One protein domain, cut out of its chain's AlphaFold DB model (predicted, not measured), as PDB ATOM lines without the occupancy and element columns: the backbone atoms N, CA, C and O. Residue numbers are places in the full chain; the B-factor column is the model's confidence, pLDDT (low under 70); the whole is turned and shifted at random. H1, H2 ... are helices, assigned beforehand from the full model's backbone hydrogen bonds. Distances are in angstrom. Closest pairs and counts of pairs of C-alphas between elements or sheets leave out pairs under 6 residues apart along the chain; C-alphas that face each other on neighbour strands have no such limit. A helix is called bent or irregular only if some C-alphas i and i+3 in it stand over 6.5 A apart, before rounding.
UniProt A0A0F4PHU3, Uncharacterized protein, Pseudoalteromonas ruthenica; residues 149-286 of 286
ATOM      1  N   SER A 149     375.287 207.544 353.031       83.44
ATOM      2  CA  SER A 149     375.675 208.338 351.862       83.44
ATOM      3  C   SER A 149     375.277 209.813 352.000       83.44
ATOM      4  O   SER A 149     375.851 210.679 351.342       83.44
ATOM      5  N   SER A 150     374.337 210.103 352.905       89.19
ATOM      6  CA  SER A 150     373.726 211.412 353.136       89.19
ATOM      7  C   SER A 150     373.356 211.604 354.618       89.19
ATOM      8  O   SER A 150     373.247 210.630 355.369       89.19
ATOM      9  N   VAL A 151     373.186 212.848 355.085       90.56
ATOM     10  CA  VAL A 151     372.735 213.104 356.467       90.56
ATOM     11  C   VAL A 151     371.287 212.663 356.684       90.56
ATOM     12  O   VAL A 151     370.943 212.252 357.785       90.56
ATOM     13  N   GLU A 152     370.463 212.669 355.638       90.25
ATOM     14  CA  GLU A 152     369.052 212.279 355.647       90.25
ATOM     15  C   GLU A 152     368.842 210.795 355.983       90.25
ATOM     16  O   GLU A 152     367.824 210.408 356.564       90.25
ATOM     17  N   GLU A 153     369.826 209.951 355.667       86.69
ATOM     18  CA  GLU A 153     369.831 208.535 356.035       86.69
ATOM     19  C   GLU A 153     370.060 208.308 357.534       86.69
ATOM     20  O   GLU A 153     369.765 207.228 358.052       86.69
ATOM     21  N   GLU A 154     370.562 209.310 358.255       85.44
ATOM     22  CA  GLU A 154     370.928 209.154 359.652       85.44
ATOM     23  C   GLU A 154     369.744 209.325 360.603       85.44
ATOM     24  O   GLU A 154     368.976 210.288 360.543       85.44
ATOM     25  N   SER A 155     369.650 208.429 361.588       81.62
ATOM     26  CA  SER A 155     368.589 208.472 362.600       81.62
ATOM     27  C   SER A 155     368.571 209.790 363.373       81.62
ATOM     28  O   SER A 155     367.505 210.277 363.740       81.62
ATOM     29  N   TRP A 156     369.741 210.393 363.616       85.75
ATOM     30  CA  TRP A 156     369.803 211.674 364.313       85.75
ATOM     31  C   TRP A 156     369.158 212.804 363.511       85.75
ATOM     32  O   TRP A 156     368.552 213.676 364.122       85.75
ATOM     33  N   PHE A 157     369.290 212.786 362.183       89.44
ATOM     34  CA  PHE A 157     368.731 213.809 361.306       89.44
ATOM     35  C   PHE A 157     367.218 213.657 361.244       89.44
ATOM     36  O   PHE A 157     366.489 214.605 361.520       89.44
ATOM     37  N   LYS A 158     366.743 212.426 361.008       88.31
ATOM     38  CA  LYS A 158     365.313 212.089 361.009       88.31
ATOM     39  C   LYS A 158     364.625 212.484 362.319       88.31
ATOM     40  O   LYS A 158     363.500 212.969 362.288       88.31
ATOM     41  N   ASN A 159     365.282 212.272 363.461       84.88
ATOM     42  CA  ASN A 159     364.735 212.652 364.765       84.88
ATOM     43  C   ASN A 159     364.699 214.174 364.940       84.88
ATOM     44  O   ASN A 159     363.647 214.709 365.260       84.88
ATOM     45  N   SER A 160     365.799 214.876 364.647       89.69
ATOM     46  CA  SER A 160     365.827 216.342 364.717       89.69
ATOM     47  C   SER A 160     364.790 217.000 363.803       89.69
ATOM     48  O   SER A 160     364.155 217.966 364.208       89.69
ATOM     49  N   LEU A 161     364.567 216.445 362.607       89.19
ATOM     50  CA  LEU A 161     363.553 216.938 361.675       89.19
ATOM     51  C   LEU A 161     362.130 216.764 362.223       89.19
ATOM     52  O   LEU A 161     361.308 217.664 362.092       89.19
ATOM     53  N   LYS A 162     361.832 215.621 362.857       89.75
ATOM     54  CA  LYS A 162     360.531 215.376 363.507       89.75
ATOM     55  C   LYS A 162     360.275 216.332 364.668       89.75
ATOM     56  O   LYS A 162     359.135 216.738 364.866       89.75
ATOM     57  N   ASP A 163     361.328 216.673 365.403       90.12
ATOM     58  CA  ASP A 163     361.262 217.572 366.553       90.12
ATOM     59  C   ASP A 163     361.212 219.060 366.138       90.12
ATOM     60  O   ASP A 163     361.004 219.920 366.991       90.12
ATOM     61  N   GLY A 164     361.391 219.378 364.845       89.69
ATOM     62  CA  GLY A 164     361.483 220.758 364.347       89.69
ATOM     63  C   GLY A 164     362.722 221.509 364.853       89.69
ATOM     64  O   GLY A 164     362.703 222.731 364.970       89.69
ATOM     65  N   ASP A 165     363.782 220.779 365.206       91.75
ATOM     66  CA  ASP A 165     364.995 221.307 365.838       91.75
ATOM     67  C   ASP A 165     366.035 221.718 364.779       91.75
ATOM     68  O   ASP A 165     367.077 221.074 364.591       91.75
ATOM     69  N   ASP A 166     365.712 222.787 364.048       89.50
ATOM     70  CA  ASP A 166     366.533 223.316 362.952       89.50
ATOM     71  C   ASP A 166     367.933 223.734 363.425       89.50
ATOM     72  O   ASP A 166     368.922 223.531 362.716       89.50
ATOM     73  N   ASP A 167     368.053 224.259 364.646       90.81
ATOM     74  CA  ASP A 167     369.338 224.650 365.232       90.81
ATOM     75  C   ASP A 167     370.266 223.448 365.410       90.81
ATOM     76  O   ASP A 167     371.446 223.500 365.041       90.81
ATOM     77  N   ARG A 168     369.740 222.323 365.902       90.50
ATOM     78  CA  ARG A 168     370.518 221.088 366.036       90.50
ATOM     79  C   ARG A 168     370.882 220.479 364.689       90.50
ATOM     80  O   ARG A 168     371.967 219.897 364.578       90.50
ATOM     81  N   ILE A 169     370.013 220.587 363.680       92.69
ATOM     82  CA  ILE A 169     370.348 220.185 362.304       92.69
ATOM     83  C   ILE A 169     371.516 221.029 361.800       92.69
ATOM     84  O   ILE A 169     372.519 220.465 361.354       92.69
ATOM     85  N   ASN A 170     371.432 222.354 361.941       92.69
ATOM     86  CA  ASN A 170     372.469 223.292 361.519       92.69
ATOM     87  C   ASN A 170     373.816 223.002 362.185       92.69
ATOM     88  O   ASN A 170     374.819 222.808 361.494       92.69
ATOM     89  N   GLU A 171     373.844 222.904 363.517       92.56
ATOM     90  CA  GLU A 171     375.072 222.650 364.276       92.56
ATOM     91  C   GLU A 171     375.713 221.311 363.880       92.56
ATOM     92  O   GLU A 171     376.931 221.209 363.683       92.56
ATOM     93  N   LYS A 172     374.902 220.258 363.725       93.31
ATOM     94  CA  LYS A 172     375.419 218.945 363.336       93.31
ATOM     95  C   LYS A 172     375.920 218.924 361.900       93.31
ATOM     96  O   LYS A 172     376.981 218.336 361.684       93.31
ATOM     97  N   CYS A 173     375.218 219.550 360.957       94.69
ATOM     98  CA  CYS A 173     375.668 219.653 359.571       94.69
ATOM     99  C   CYS A 173     377.004 220.398 359.491       94.69
ATOM    100  O   CYS A 173     377.958 219.858 358.931       94.69
ATOM    101  N   GLU A 174     377.137 221.555 360.152       95.00
ATOM    102  CA  GLU A 174     378.404 222.295 360.198       95.00
ATOM    103  C   GLU A 174     379.535 221.444 360.791       95.00
ATOM    104  O   GLU A 174     380.627 221.363 360.226       95.00
ATOM    105  N   ARG A 175     379.278 220.734 361.897       91.81
ATOM    106  CA  ARG A 175     380.275 219.848 362.515       91.81
ATOM    107  C   ARG A 175     380.731 218.733 361.570       91.81
ATOM    108  O   ARG A 175     381.906 218.361 361.597       91.81
ATOM    109  N   LYS A 176     379.821 218.181 360.765       90.25
ATOM    110  CA  LYS A 176     380.124 217.130 359.786       90.25
ATOM    111  C   LYS A 176     380.920 217.665 358.597       90.25
ATOM    112  O   LYS A 176     381.938 217.059 358.266       90.25
ATOM    113  N   ILE A 177     380.521 218.811 358.041       94.12
ATOM    114  CA  ILE A 177     381.265 219.521 356.988       94.12
ATOM    115  C   ILE A 177     382.683 219.815 357.479       94.12
ATOM    116  O   ILE A 177     383.654 219.431 356.835       94.12
ATOM    117  N   ARG A 178     382.815 220.391 358.683       92.62
ATOM    118  CA  ARG A 178     384.111 220.662 359.320       92.62
ATOM    119  C   ARG A 178     385.004 219.436 359.385       92.62
ATOM    120  O   ARG A 178     386.186 219.557 359.087       92.62
ATOM    121  N   LYS A 179     384.464 218.281 359.784       88.81
ATOM    122  CA  LYS A 179     385.251 217.050 359.887       88.81
ATOM    123  C   LYS A 179     385.795 216.632 358.520       88.81
ATOM    124  O   LYS A 179     387.001 216.479 358.386       88.81
ATOM    125  N   VAL A 180     384.919 216.492 357.523       89.56
ATOM    126  CA  VAL A 180     385.306 216.017 356.185       89.56
ATOM    127  C   VAL A 180     386.272 216.992 355.513       89.56
ATOM    128  O   VAL A 180     387.319 216.567 355.038       89.56
ATOM    129  N   ILE A 181     385.970 218.292 355.539       93.56
ATOM    130  CA  ILE A 181     386.810 219.313 354.904       93.56
ATOM    131  C   ILE A 181     388.169 219.425 355.588       93.56
ATOM    132  O   ILE A 181     389.171 219.404 354.896       93.56
ATOM    133  N   ASN A 182     388.246 219.473 356.924       90.19
ATOM    134  CA  ASN A 182     389.541 219.525 357.618       90.19
ATOM    135  C   ASN A 182     390.463 218.375 357.200       90.19
ATOM    136  O   ASN A 182     391.645 218.569 356.941       90.19
ATOM    137  N   VAL A 183     389.893 217.179 357.119       86.44
ATOM    138  CA  VAL A 183     390.619 215.951 356.831       86.44
ATOM    139  C   VAL A 183     391.038 215.896 355.349       86.44
ATOM    140  O   VAL A 183     392.201 215.637 355.056       86.44
ATOM    141  N   LEU A 184     390.161 216.288 354.415       88.75
ATOM    142  CA  LEU A 184     390.504 216.417 352.991       88.75
ATOM    143  C   LEU A 184     391.528 217.522 352.707       88.75
ATOM    144  O   LEU A 184     392.424 217.316 351.894       88.75
ATOM    145  N   SER A 185     391.432 218.676 353.369       89.56
ATOM    146  CA  SER A 185     392.410 219.756 353.210       89.56
ATOM    147  C   SER A 185     393.796 219.310 353.670       89.56
ATOM    148  O   SER A 185     394.785 219.601 353.000       89.56
ATOM    149  N   LEU A 186     393.887 218.559 354.773       84.12
ATOM    150  CA  LEU A 186     395.148 217.962 355.224       84.12
ATOM    151  C   LEU A 186     395.672 216.939 354.212       84.12
ATOM    152  O   LEU A 186     396.837 217.018 353.827       84.12
ATOM    153  N   TYR A 187     394.807 216.044 353.726       83.31
ATOM    154  CA  TYR A 187     395.156 215.050 352.711       83.31
ATOM    155  C   TYR A 187     395.757 215.686 351.452       83.31
ATOM    156  O   TYR A 187     396.868 215.344 351.047       83.31
ATOM    157  N   LEU A 188     395.060 216.674 350.888       85.69
ATOM    158  CA  LEU A 188     395.484 217.376 349.679       85.69
ATOM    159  C   LEU A 188     396.708 218.273 349.889       85.69
ATOM    160  O   LEU A 188     397.388 218.574 348.924       85.69
ATOM    161  N   SER A 189     397.005 218.732 351.105       81.50
ATOM    162  CA  SER A 189     398.147 219.634 351.342       81.50
ATOM    163  C   SER A 189     399.426 218.912 351.748       81.50
ATOM    164  O   SER A 189     400.513 219.372 351.408       81.50
ATOM    165  N   ARG A 190     399.320 217.807 352.492       77.19
ATOM    166  CA  ARG A 190     400.479 217.125 353.092       77.19
ATOM    167  C   ARG A 190     400.898 215.852 352.374       77.19
ATOM    168  O   ARG A 190     402.035 215.425 352.536       77.19
ATOM    169  N   HIS A 191     400.000 215.240 351.608       74.88
ATOM    170  CA  HIS A 191     400.202 213.875 351.118       74.88
ATOM    171  C   HIS A 191     400.181 213.781 349.598       74.88
ATOM    172  O   HIS A 191     399.975 212.706 349.046       74.88
ATOM    173  N   MET A 192     400.440 214.904 348.918       74.31
ATOM    174  CA  MET A 192     400.549 214.922 347.460       74.31
ATOM    175  C   MET A 192     401.700 214.059 346.937       74.31
ATOM    176  O   MET A 192     401.566 213.442 345.886       74.31
ATOM    177  N   GLU A 193     402.800 213.986 347.686       72.62
ATOM    178  CA  GLU A 193     403.996 213.224 347.311       72.62
ATOM    179  C   GLU A 193     403.845 211.714 347.538       72.62
ATOM    180  O   GLU A 193     404.480 210.925 346.844       72.62
ATOM    181  N   ASN A 194     403.007 211.308 348.496       72.75
ATOM    182  CA  ASN A 194     402.742 209.905 348.806       72.75
ATOM    183  C   ASN A 194     401.249 209.695 349.108       72.75
ATOM    184  O   ASN A 194     400.847 209.636 350.277       72.75
ATOM    185  N   PRO A 195     400.403 209.670 348.067       76.69
ATOM    186  CA  PRO A 195     398.965 209.590 348.241       76.69
ATOM    187  C   PRO A 195     398.533 208.187 348.659       76.69
ATOM    188  O   PRO A 195     398.937 207.196 348.064       76.69
ATOM    189  N   ASN A 196     397.600 208.104 349.606       76.62
ATOM    190  CA  ASN A 196     396.857 206.871 349.841       76.62
ATOM    191  C   ASN A 196     395.611 206.842 348.932       76.62
ATOM    192  O   ASN A 196     394.664 207.584 349.214       76.62
ATOM    193  N   PRO A 197     395.548 206.008 347.876       76.94
ATOM    194  CA  PRO A 197     394.380 205.942 346.995       76.94
ATOM    195  C   PRO A 197     393.130 205.385 347.695       76.94
ATOM    196  O   PRO A 197     392.015 205.588 347.228       76.94
ATOM    197  N   ASN A 198     393.283 204.719 348.839       76.94
ATOM    198  CA  ASN A 198     392.188 204.135 349.609       76.94
ATOM    199  C   ASN A 198     391.612 205.087 350.665       76.94
ATOM    200  O   ASN A 198     390.813 204.677 351.505       76.94
ATOM    201  N   TYR A 199     391.978 206.368 350.624       78.50
ATOM    202  CA  TYR A 199     391.590 207.321 351.650       78.50
ATOM    203  C   TYR A 199     390.069 207.460 351.820       78.50
ATOM    204  O   TYR A 199     389.367 207.953 350.938       78.50
ATOM    205  N   ILE A 200     389.553 207.077 352.994       77.75
ATOM    206  CA  ILE A 200     388.110 206.883 353.212       77.75
ATOM    207  C   ILE A 200     387.274 208.154 352.994       77.75
ATOM    208  O   ILE A 200     386.122 208.091 352.564       77.75
ATOM    209  N   TYR A 201     387.846 209.325 353.285       80.56
ATOM    210  CA  TYR A 201     387.132 210.599 353.225       80.56
ATOM    211  C   TYR A 201     386.828 211.058 351.805       80.56
ATOM    212  O   TYR A 201     385.858 211.792 351.615       80.56
ATOM    213  N   ARG A 202     387.574 210.569 350.807       81.81
ATOM    214  CA  ARG A 202     387.237 210.803 349.399       81.81
ATOM    215  C   ARG A 202     385.886 210.170 349.038       81.81
ATOM    216  O   ARG A 202     385.112 210.754 348.301       81.81
ATOM    217  N   TYR A 203     385.515 209.059 349.678       82.50
ATOM    218  CA  TYR A 203     384.203 208.424 349.488       82.50
ATOM    219  C   TYR A 203     383.085 209.077 350.322       82.50
ATOM    220  O   TYR A 203     381.923 208.681 350.245       82.50
ATOM    221  N   ARG A 204     383.410 210.081 351.152       86.06
ATOM    222  CA  ARG A 204     382.449 210.832 351.982       86.06
ATOM    223  C   ARG A 204     382.018 212.153 351.348       86.06
ATOM    224  O   ARG A 204     381.290 212.909 351.996       86.06
ATOM    225  N   LEU A 205     382.420 212.427 350.105       90.12
ATOM    226  CA  LEU A 205     382.064 213.659 349.401       90.12
ATOM    227  C   LEU A 205     380.544 213.818 349.270       90.12
ATOM    228  O   LEU A 205     380.025 214.857 349.670       90.12
ATOM    229  N   SER A 206     379.809 212.779 348.858       89.69
ATOM    230  CA  SER A 206     378.335 212.815 348.782       89.69
ATOM    231  C   SER A 206     377.681 213.185 350.117       89.69
ATOM    232  O   SER A 206     376.796 214.039 350.167       89.69
ATOM    233  N   TYR A 207     378.186 212.627 351.221       90.44
ATOM    234  CA  TYR A 207     377.699 212.946 352.563       90.44
ATOM    235  C   TYR A 207     377.983 214.405 352.938       90.44
ATOM    236  O   TYR A 207     377.137 215.073 353.530       90.44
ATOM    237  N   CYS A 208     379.167 214.918 352.589       91.94
ATOM    238  CA  CYS A 208     379.525 216.320 352.803       91.94
ATOM    239  C   CYS A 208     378.610 217.267 352.012       91.94
ATOM    240  O   CYS A 208     378.153 218.274 352.550       91.94
ATOM    241  N   ILE A 209     378.303 216.926 350.759       92.62
ATOM    242  CA  ILE A 209     377.410 217.699 349.889       92.62
ATOM    243  C   ILE A 209     375.973 217.695 350.425       92.62
ATOM    244  O   ILE A 209     375.333 218.743 350.491       92.62
ATOM    245  N   SER A 210     375.471 216.551 350.891       93.31
ATOM    246  CA  SER A 210     374.158 216.470 351.543       93.31
ATOM    247  C   SER A 210     374.107 217.288 352.849       93.31
ATOM    248  O   SER A 210     373.129 217.998 353.097       93.31
ATOM    249  N   ALA A 211     375.180 217.299 353.650       94.25
ATOM    250  CA  ALA A 211     375.258 218.161 354.831       94.25
ATOM    251  C   ALA A 211     375.210 219.660 354.466       94.25
ATOM    252  O   ALA A 211     374.557 220.434 355.164       94.25
ATOM    253  N   LEU A 212     375.850 220.067 353.362       93.56
ATOM    254  CA  LEU A 212     375.783 221.440 352.846       93.56
ATOM    255  C   LEU A 212     374.360 221.828 352.422       93.56
ATOM    256  O   LEU A 212     373.902 222.908 352.786       93.56
ATOM    257  N   LYS A 213     373.633 220.940 351.726       92.06
ATOM    258  CA  LYS A 213     372.229 221.164 351.315       92.06
ATOM    259  C   LYS A 213     371.302 221.483 352.497       92.06
ATOM    260  O   LYS A 213     370.357 222.261 352.357       92.06
ATOM    261  N   ASN A 214     371.576 220.887 353.657       92.62
ATOM    262  CA  ASN A 214     370.748 221.012 354.858       92.62
ATOM    263  C   ASN A 214     371.226 222.082 355.845       92.62
ATOM    264  O   ASN A 214     370.573 222.305 356.861       92.62
ATOM    265  N   PHE A 215     372.329 222.773 355.557       92.88
ATOM    266  CA  PHE A 215     372.778 223.897 356.367       92.88
ATOM    267  C   PHE A 215     371.979 225.166 356.024       92.88
ATOM    268  O   PHE A 215     371.846 225.537 354.858       92.88
ATOM    269  N   LYS A 216     371.443 225.843 357.043       88.50
ATOM    270  CA  LYS A 216     370.601 227.048 356.919       88.50
ATOM    271  C   LYS A 216     371.254 228.323 357.463       88.50
ATOM    272  O   LYS A 216     370.582 229.341 357.598       88.50
ATOM    273  N   GLY A 217     372.549 228.298 357.770       86.31
ATOM    274  CA  GLY A 217     373.288 229.499 358.158       86.31
ATOM    275  C   GLY A 217     373.708 230.345 356.954       86.31
ATOM    276  O   GLY A 217     373.956 229.828 355.867       86.31
ATOM    277  N   SER A 218     373.840 231.653 357.165       87.75
ATOM    278  CA  SER A 218     374.429 232.571 356.182       87.75
ATOM    279  C   SER A 218     375.960 232.515 356.155       87.75
ATOM    280  O   SER A 218     376.576 232.967 355.196       87.75
ATOM    281  N   GLU A 219     376.580 231.980 357.208       92.62
ATOM    282  CA  GLU A 219     378.020 231.754 357.293       92.62
ATOM    283  C   GLU A 219     378.354 230.584 358.225       92.62
ATOM    284  O   GLU A 219     377.600 230.267 359.148       92.62
ATOM    285  N   PHE A 220     379.525 229.978 358.024       94.75
ATOM    286  CA  PHE A 220     380.090 229.047 358.998       94.75
ATOM    287  C   PHE A 220     380.565 229.793 360.249       94.75
ATOM    288  O   PHE A 220     381.110 230.892 360.166       94.75
ATOM    289  N   ARG A 221     380.423 229.186 361.424       92.19
ATOM    290  CA  ARG A 221     380.913 229.737 362.695       92.19
ATOM    291  C   ARG A 221     382.381 229.384 362.919       92.19
ATOM    292  O   ARG A 221     383.157 230.191 363.429       92.19
ATOM    293  N   ALA A 222     382.788 228.176 362.537       91.62
ATOM    294  CA  ALA A 222     384.131 227.679 362.814       91.62
ATOM    295  C   ALA A 222     385.197 228.328 361.910       91.62
ATOM    296  O   ALA A 222     385.292 228.007 360.727       91.62
ATOM    297  N   LYS A 223     386.073 229.170 362.479       93.00
ATOM    298  CA  LYS A 223     387.188 229.812 361.748       93.00
ATOM    299  C   LYS A 223     388.076 228.804 361.003       93.00
ATOM    300  O   LYS A 223     388.347 228.991 359.825       93.00
ATOM    301  N   ILE A 224     388.440 227.701 361.657       92.75
ATOM    302  CA  ILE A 224     389.282 226.656 361.052       92.75
ATOM    303  C   ILE A 224     388.623 225.982 359.838       92.75
ATOM    304  O   ILE A 224     389.303 225.605 358.894       92.75
ATOM    305  N   LEU A 225     387.287 225.856 359.823       95.19
ATOM    306  CA  LEU A 225     386.573 225.349 358.647       95.19
ATOM    307  C   LEU A 225     386.719 226.332 357.480       95.19
ATOM    308  O   LEU A 225     386.993 225.899 356.368       95.19
ATOM    309  N   LYS A 226     386.586 227.638 357.738       95.81
ATOM    310  CA  LYS A 226     386.758 228.681 356.715       95.81
ATOM    311  C   LYS A 226     388.145 228.606 356.070       95.81
ATOM    312  O   LYS A 226     388.244 228.591 354.851       95.81
ATOM    313  N   GLU A 227     389.195 228.504 356.883       95.50
ATOM    314  CA  GLU A 227     390.585 228.369 356.417       95.50
ATOM    315  C   GLU A 227     390.777 227.087 355.592       95.50
ATOM    316  O   GLU A 227     391.290 227.128 354.476       95.50
ATOM    317  N   ASN A 228     390.281 225.954 356.092       95.94
ATOM    318  CA  ASN A 228     390.394 224.680 355.390       95.94
ATOM    319  C   ASN A 228     389.605 224.640 354.078       95.94
ATOM    320  O   ASN A 228     390.059 223.986 353.142       95.94
ATOM    321  N   LEU A 229     388.466 225.332 353.978       96.25
ATOM    322  CA  LEU A 229     387.726 225.466 352.720       96.25
ATOM    323  C   LEU A 229     388.563 226.189 351.663       96.25
ATOM    324  O   LEU A 229     388.613 225.721 350.531       96.25
ATOM    325  N   VAL A 230     389.255 227.273 352.028       96.25
ATOM    326  CA  VAL A 230     390.158 227.977 351.100       96.25
ATOM    327  C   VAL A 230     391.273 227.041 350.636       96.25
ATOM    328  O   VAL A 230     391.481 226.898 349.434       96.25
ATOM    329  N   THR A 231     391.927 226.325 351.558       94.75
ATOM    330  CA  THR A 231     392.957 225.324 351.221       94.75
ATOM    331  C   THR A 231     392.424 224.242 350.281       94.75
ATOM    332  O   THR A 231     393.078 223.891 349.301       94.75
ATOM    333  N   PHE A 232     391.226 223.724 350.560       95.06
ATOM    334  CA  PHE A 232     390.585 222.689 349.755       95.06
ATOM    335  C   PHE A 232     390.302 223.185 348.335       95.06
ATOM    336  O   PHE A 232     390.739 222.559 347.374       95.06
ATOM    337  N   PHE A 233     389.633 224.334 348.190       95.38
ATOM    338  CA  PHE A 233     389.327 224.904 346.877       95.38
ATOM    339  C   PHE A 233     390.587 225.284 346.096       95.38
ATOM    340  O   PHE A 233     390.649 225.023 344.900       95.38
ATOM    341  N   THR A 234     391.624 225.790 346.766       94.88
ATOM    342  CA  THR A 234     392.924 226.072 346.134       94.88
ATOM    343  C   THR A 234     393.534 224.798 345.546       94.88
ATOM    344  O   THR A 234     394.019 224.796 344.417       94.88
ATOM    345  N   ALA A 235     393.494 223.688 346.290       93.38
ATOM    346  CA  ALA A 235     393.976 222.404 345.789       93.38
ATOM    347  C   ALA A 235     393.145 221.915 344.593       93.38
ATOM    348  O   ALA A 235     393.721 221.486 343.596       93.38
ATOM    349  N   LEU A 236     391.812 222.029 344.656       93.25
ATOM    350  CA  LEU A 236     390.931 221.667 343.541       93.25
ATOM    351  C   LEU A 236     391.242 222.464 342.272       93.25
ATOM    352  O   LEU A 236     391.280 221.881 341.190       93.25
ATOM    353  N   GLU A 237     391.481 223.769 342.390       92.31
ATOM    354  CA  GLU A 237     391.813 224.629 341.251       92.31
ATOM    355  C   GLU A 237     393.140 224.233 340.612       92.31
ATOM    356  O   GLU A 237     393.194 224.044 339.398       92.31
ATOM    357  N   LYS A 238     394.183 224.008 341.420       92.81
ATOM    358  CA  LYS A 238     395.491 223.561 340.920       92.81
ATOM    359  C   LYS A 238     395.409 222.200 340.222       92.81
ATOM    360  O   LYS A 238     395.909 222.054 339.108       92.81
ATOM    361  N   ILE A 239     394.722 221.234 340.839       93.25
ATOM    362  CA  ILE A 239     394.520 219.895 340.264       93.25
ATOM    363  C   ILE A 239     393.737 219.978 338.953       93.25
ATOM    364  O   ILE A 239     394.076 219.307 337.985       93.25
ATOM    365  N   THR A 240     392.699 220.811 338.900       91.06
ATOM    366  CA  THR A 240     391.864 220.956 337.700       91.06
ATOM    367  C   THR A 240     392.604 221.672 336.568       91.06
ATOM    368  O   THR A 240     392.391 221.337 335.405       91.06
ATOM    369  N   ALA A 241     393.478 222.632 336.885       92.44
ATOM    370  CA  ALA A 241     394.275 223.357 335.898       92.44
ATOM    371  C   ALA A 241     395.355 222.475 335.247       92.44
ATOM    372  O   ALA A 241     395.569 222.575 334.038       92.44
ATOM    373  N   SER A 242     395.983 221.589 336.025       93.31
ATOM    374  CA  SER A 242     397.076 220.727 335.561       93.31
ATOM    375  C   SER A 242     396.930 219.278 336.050       93.31
ATOM    376  O   SER A 242     397.782 218.791 336.788       93.31
ATOM    377  N   PRO A 243     395.886 218.534 335.642       93.44
ATOM    378  CA  PRO A 243     395.597 217.207 336.199       93.44
ATOM    379  C   PRO A 243     396.721 216.188 335.978       93.44
ATOM    380  O   PRO A 243     396.898 215.294 336.797       93.44
ATOM    381  N   ASN A 244     397.510 216.342 334.908       94.50
ATOM    382  CA  ASN A 244     398.639 215.457 334.600       94.50
ATOM    383  C   ASN A 244     399.798 215.571 335.606       94.50
ATOM    384  O   ASN A 244     400.639 214.675 335.647       94.50
ATOM    385  N   ASP A 245     399.839 216.642 336.405       92.31
ATOM    386  CA  ASP A 245     400.887 216.878 337.403       92.31
ATOM    387  C   ASP A 245     400.553 216.235 338.762       92.31
ATOM    388  O   ASP A 245     401.358 216.295 339.692       92.31
ATOM    389  N   TYR A 246     399.373 215.616 338.895       90.25
ATOM    390  CA  TYR A 246     398.878 215.072 340.155       90.25
ATOM    391  C   TYR A 246     398.574 213.573 340.071       90.25
ATOM    392  O   TYR A 246     398.126 213.074 339.037       90.25
ATOM    393  N   PRO A 247     398.737 212.838 341.187       87.69
ATOM    394  CA  PRO A 247     398.253 211.470 341.296       87.69
ATOM    395  C   PRO A 247     396.774 211.318 340.922       87.69
ATOM    396  O   PRO A 247     395.917 212.092 341.359       87.69
ATOM    397  N   GLN A 248     396.470 210.250 340.181       87.88
ATOM    398  CA  GLN A 248     395.136 209.941 339.656       87.88
ATOM    399  C   GLN A 248     394.037 209.985 340.733       87.88
ATOM    400  O   GLN A 248     392.954 210.508 340.490       87.88
ATOM    401  N   CYS A 249     394.316 209.512 341.952       85.19
ATOM    402  CA  CYS A 249     393.339 209.511 343.042       85.19
ATOM    403  C   CYS A 249     392.901 210.921 343.477       85.19
ATOM    404  O   CYS A 249     391.754 211.097 343.897       85.19
ATOM    405  N   PHE A 250     393.770 211.933 343.377       89.50
ATOM    406  CA  PHE A 250     393.400 213.323 343.654       89.50
ATOM    407  C   PHE A 250     392.604 213.931 342.511       89.50
ATOM    408  O   PHE A 250     391.632 214.638 342.770       89.50
ATOM    409  N   VAL A 251     392.980 213.622 341.267       92.38
ATOM    410  CA  VAL A 251     392.232 214.039 340.076       92.38
ATOM    411  C   VAL A 251     390.802 213.505 340.146       92.38
ATOM    412  O   VAL A 251     389.857 214.275 340.005       92.38
ATOM    413  N   GLU A 252     390.629 212.222 340.468       91.31
ATOM    414  CA  GLU A 252     389.319 211.593 340.674       91.31
ATOM    415  C   GLU A 252     388.529 212.258 341.803       91.31
ATOM    416  O   GLU A 252     387.363 212.592 341.619       91.31
ATOM    417  N   THR A 253     389.171 212.511 342.948       90.44
ATOM    418  CA  THR A 253     388.533 213.189 344.090       90.44
ATOM    419  C   THR A 253     388.057 214.594 343.699       90.44
ATOM    420  O   THR A 253     386.945 214.996 344.042       90.44
ATOM    421  N   ALA A 254     388.878 215.342 342.957       92.94
ATOM    422  CA  ALA A 254     388.553 216.690 342.506       92.94
ATOM    423  C   ALA A 254     387.419 216.699 341.474       92.94
ATOM    424  O   ALA A 254     386.491 217.507 341.573       92.94
ATOM    425  N   GLN A 255     387.460 215.775 340.512       92.56
ATOM    426  CA  GLN A 255     386.409 215.592 339.515       92.56
ATOM    427  C   GLN A 255     385.093 215.162 340.160       92.56
ATOM    428  O   GLN A 255     384.045 215.707 339.818       92.56
ATOM    429  N   GLU A 256     385.129 214.229 341.112       91.62
ATOM    430  CA  GLU A 256     383.944 213.779 341.836       91.62
ATOM    431  C   GLU A 256     383.327 214.916 342.649       91.62
ATOM    432  O   GLU A 256     382.125 215.153 342.530       91.62
ATOM    433  N   PHE A 257     384.132 215.661 343.416       92.12
ATOM    434  CA  PHE A 257     383.627 216.823 344.145       92.12
ATOM    435  C   PHE A 257     383.021 217.849 343.187       92.12
ATOM    436  O   PHE A 257     381.901 218.289 343.410       92.12
ATOM    437  N   THR A 258     383.716 218.190 342.098       89.69
ATOM    438  CA  THR A 258     383.232 219.151 341.095       89.69
ATOM    439  C   THR A 258     381.921 218.692 340.465       89.69
ATOM    440  O   THR A 258     380.999 219.487 340.308       89.69
ATOM    441  N   ARG A 259     381.806 217.401 340.138       91.00
ATOM    442  CA  ARG A 259     380.579 216.801 339.610       91.00
ATOM    443  C   ARG A 259     379.440 216.925 340.617       91.00
ATOM    444  O   ARG A 259     378.401 217.464 340.265       91.00
ATOM    445  N   LEU A 260     379.646 216.493 341.863       90.19
ATOM    446  CA  LEU A 260     378.642 216.579 342.931       90.19
ATOM    447  C   LEU A 260     378.274 218.029 343.283       90.19
ATOM    448  O   LEU A 260     377.146 218.303 343.684       90.19
ATOM    449  N   PHE A 261     379.224 218.955 343.151       88.56
ATOM    450  CA  PHE A 261     379.035 220.377 343.420       88.56
ATOM    451  C   PHE A 261     378.305 221.110 342.285       88.56
ATOM    452  O   PHE A 261     377.628 222.097 342.535       88.56
ATOM    453  N   ASN A 262     378.425 220.634 341.046       82.88
ATOM    454  CA  ASN A 262     377.781 221.237 339.875       82.88
ATOM    455  C   ASN A 262     376.522 220.487 339.414       82.88
ATOM    456  O   ASN A 262     375.917 220.878 338.415       82.88
ATOM    457  N   GLU A 263     376.123 219.404 340.086       76.69
ATOM    458  CA  GLU A 263     374.821 218.780 339.852       76.69
ATOM    459  C   GLU A 263     373.721 219.841 340.021       76.69
ATOM    460  O   GLU A 263     373.690 220.547 341.028       76.69
ATOM    461  N   ALA A 264     372.837 219.956 339.022       53.25
ATOM    462  CA  ALA A 264     371.893 221.061 338.800       53.25
ATOM    463  C   ALA A 264     370.869 221.338 339.931       53.25
ATOM    464  O   ALA A 264     370.020 222.211 339.783       53.25
ATOM    465  N   ASP A 265     370.974 220.637 341.062       66.56
ATOM    466  CA  ASP A 265     370.043 220.645 342.190       66.56
ATOM    467  C   ASP A 265     370.697 221.088 343.522       66.56
ATOM    468  O   ASP A 265     370.164 220.801 344.603       66.56
ATOM    469  N   LEU A 266     371.861 221.759 343.507       83.56
ATOM    470  CA  LEU A 266     372.317 222.474 344.706       83.56
ATOM    471  C   LEU A 266     371.538 223.784 344.889       83.56
ATOM    472  O   LEU A 266     371.458 224.581 343.958       83.56
ATOM    473  N   PRO A 267     370.983 224.054 346.089       86.81
ATOM    474  CA  PRO A 267     370.327 225.328 346.353       86.81
ATOM    475  C   PRO A 267     371.294 226.505 346.181       86.81
ATOM    476  O   PRO A 267     372.425 226.444 346.668       86.81
ATOM    477  N   ASP A 268     370.819 227.623 345.621       89.25
ATOM    478  CA  ASP A 268     371.592 228.872 345.493       89.25
ATOM    479  C   ASP A 268     372.228 229.313 346.819       89.25
ATOM    480  O   ASP A 268     373.322 229.873 346.843       89.25
ATOM    481  N   SER A 269     371.574 229.013 347.948       90.38
ATOM    482  CA  SER A 269     372.099 229.297 349.284       90.38
ATOM    483  C   SER A 269     373.433 228.600 349.568       90.38
ATOM    484  O   SER A 269     374.269 229.165 350.265       90.38
ATOM    485  N   VAL A 270     373.663 227.401 349.024       92.44
ATOM    486  CA  VAL A 270     374.935 226.673 349.164       92.44
ATOM    487  C   VAL A 270     376.032 227.364 348.357       92.44
ATOM    488  O   VAL A 270     377.136 227.568 348.864       92.44
ATOM    489  N   HIS A 271     375.727 227.778 347.125       91.94
ATOM    490  CA  HIS A 271     376.673 228.527 346.300       91.94
ATOM    491  C   HIS A 271     377.009 229.881 346.929       91.94
ATOM    492  O   HIS A 271     378.183 230.232 347.025       91.94
ATOM    493  N   ALA A 272     376.009 230.604 347.438       93.50
ATOM    494  CA  ALA A 272     376.208 231.868 348.140       93.50
ATOM    495  C   ALA A 272     377.064 231.697 349.406       93.50
ATOM    496  O   ALA A 272     377.955 232.507 349.658       93.50
ATOM    497  N   LEU A 273     376.840 230.620 350.166       95.12
ATOM    498  CA  LEU A 273     377.613 230.281 351.362       95.12
ATOM    499  C   LEU A 273     379.093 230.021 351.048       95.12
ATOM    500  O   LEU A 273     379.965 230.421 351.818       95.12
ATOM    501  N   LEU A 274     379.386 229.335 349.938       95.06
ATOM    502  CA  LEU A 274     380.747 228.919 349.585       95.06
ATOM    503  C   LEU A 274     381.506 229.933 348.715       95.06
ATOM    504  O   LEU A 274     382.738 229.903 348.691       95.06
ATOM    505  N   ALA A 275     380.801 230.853 348.048       94.94
ATOM    506  CA  ALA A 275     381.379 231.845 347.141       94.94
ATOM    507  C   ALA A 275     382.549 232.653 347.739       94.94
ATOM    508  O   ALA A 275     383.549 232.821 347.034       94.94
ATOM    509  N   PRO A 276     382.512 233.118 349.009       96.56
ATOM    510  CA  PRO A 276     383.644 233.836 349.594       96.56
ATOM    511  C   PRO A 276     384.931 233.000 349.659       96.56
ATOM    512  O   PRO A 276     386.014 233.536 349.446       96.56
ATOM    513  N   TYR A 277     384.828 231.691 349.924       96.25
ATOM    514  CA  TYR A 277     385.992 230.805 350.049       96.25
ATOM    515  C   TYR A 277     386.549 230.402 348.687       96.25
ATOM    516  O   TYR A 277     387.761 230.336 348.525       96.25
ATOM    517  N   ILE A 278     385.671 230.197 347.699       94.62
ATOM    518  CA  ILE A 278     386.072 229.963 346.304       94.62
ATOM    519  C   ILE A 278     386.785 231.199 345.749       94.62
ATOM    520  O   ILE A 278     387.825 231.082 345.113       94.62
ATOM    521  N   LYS A 279     386.258 232.402 346.015       95.81
ATOM    522  CA  LYS A 279     386.915 233.648 345.611       95.81
ATOM    523  C   LYS A 279     388.306 233.779 346.242       95.81
ATOM    524  O   LYS A 279     389.261 234.051 345.527       95.81
ATOM    525  N   ALA A 280     388.413 233.552 347.551       94.94
ATOM    526  CA  ALA A 280     389.690 233.628 348.257       94.94
ATOM    527  C   ALA A 280     390.706 232.576 347.774       94.94
ATOM    528  O   ALA A 280     391.901 232.847 347.770       94.94
ATOM    529  N   ALA A 281     390.243 231.393 347.353       92.88
ATOM    530  CA  ALA A 281     391.106 230.370 346.766       92.88
ATOM    531  C   ALA A 281     391.737 230.848 345.450       92.88
ATOM    532  O   ALA A 281     392.958 230.785 345.323       92.88
ATOM    533  N   LYS A 282     390.945 231.434 344.543       90.94
ATOM    534  CA  LYS A 282     391.443 231.985 343.267       90.94
ATOM    535  C   LYS A 282     392.525 233.033 343.475       90.94
ATOM    536  O   LYS A 282     393.594 232.951 342.889       90.94
ATOM    537  N   GLU A 283     392.267 233.961 344.393       89.62
ATOM    538  CA  GLU A 283     393.196 235.040 344.755       89.62
ATOM    539  C   GLU A 283     394.503 234.531 345.402       89.62
ATOM    540  O   GLU A 283     395.444 235.302 345.548       89.62
ATOM    541  N   SER A 284     394.565 233.260 345.819       79.00
ATOM    542  CA  SER A 284     395.755 232.631 346.413       79.00
ATOM    543  C   SER A 284     396.581 231.788 345.433       79.00
ATOM    544  O   SER A 284     397.657 231.302 345.795       79.00
ATOM    545  N   VAL A 285     396.059 231.563 344.225       72.19
ATOM    546  CA  VAL A 285     396.731 230.833 343.139       72.19
ATOM    547  C   VAL A 285     397.405 231.802 342.157       72.19
ATOM    548  O   VAL A 285     398.396 231.412 341.538       72.19
ATOM    549  N   ASP A 286     396.897 233.037 342.067       51.06
ATOM    550  CA  ASP A 286     397.491 234.177 341.345       51.06
ATOM    551  C   ASP A 286     398.713 234.775 342.076       51.06
ATOM    552  O   ASP A 286     399.677 235.175 341.378       51.06
TER     553      ASP A 286
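Overview. This is residues 149 to 286 of the 286 residues of an uncharacterized protein of Pseudoalteromonas ruthenica (UniProt A0A0F4PHU3). Three helices, H2, H3 and H5, make a slab with H3 between H2 and H5; H4 crosses H2 and packs on H5 with residues 236 to 240, and H6 packs on H4 with residues 277 to 282, on the side away from H2 and H5. H1 folds back at the first end of the long helix H2, far from the rest of the helices. The printed part has 138 residues with six named helices, H1 to H6 in order along the chain, and no named strand; the class is all helix. The whole is compact, with a radius of gyration of the C-alphas of 15.2 A, yet elongated in outline, with spans of 49 by 31 by 28 A.

Arrangement. H1, residues 155 to 162, and H2, residues 166 to 190, form a helical hairpin, opposite ways at a tilt of 36 degrees, only just steep. H2 touches H1 with residues 166 to 169 alone; the closest C-alphas, of Ser 160 and Ile 169, are 6.4 A apart. H2 and H3, residues 200 to 213, form a second helical hairpin, also opposite ways at 36 degrees, only just steep, with the C-alphas of Cys 173 and Ala 211 closest at 5.0 A. H4, residues 223 to 241, touches H2 the same way at a steep tilt of 50 degrees, closest at the C-alphas of Ser 185 and Phe 232, 4.9 A. H5, residues 248 to 262, touches H3 the same way at a shallow tilt of 12 degrees, closest at the C-alphas of Arg 202 and Thr 253, 6.0 A. H4 and H5 touch, opposite ways at 69.8 degrees, only just steep, with the C-alphas of Leu 236 and Ala 254 closest at 5.6 A. H6, residues 268 to 282, touches H4 with residues 277 to 282 alone, about perpendicular but only just at 72 degrees, closest at the C-alphas of Thr 234 and Ala 281, 4.7 A. H1 is apart from H3, H4, H5 and H6, and H2 from H6. Every O i to N i+4 pair is within hydrogen-bond range in H1, H2, H4 and H5, against 6 of 10 in H3 and 9 of 11 in H6.

Along the chain. H1 begins at C-alpha 155, (368.589, 208.472, 362.600). H2 measures 35.9 A from first to last C-alpha and ends at C-alpha 190, (400.479, 217.125, 353.092). H3 measures 21.4 A, H4 27.6 A, H5 20.7 A and H6 20.2 A; H6 ends at C-alpha 282, (391.443, 231.985, 343.267). H3 and H6 are irregular: C-alphas 203 and 206 are 7.4 A apart, and C-alphas 273 and 276 are 7.2 A apart.

Size, cuts and confidence. The two C-alphas farthest apart, of Asp 163 and Asn 244, are 49.2 A apart. The printed part has no cut and no long link. The mean pLDDT of the printed part is 88.6, with residues 264 to 265 and residue 286 under 70.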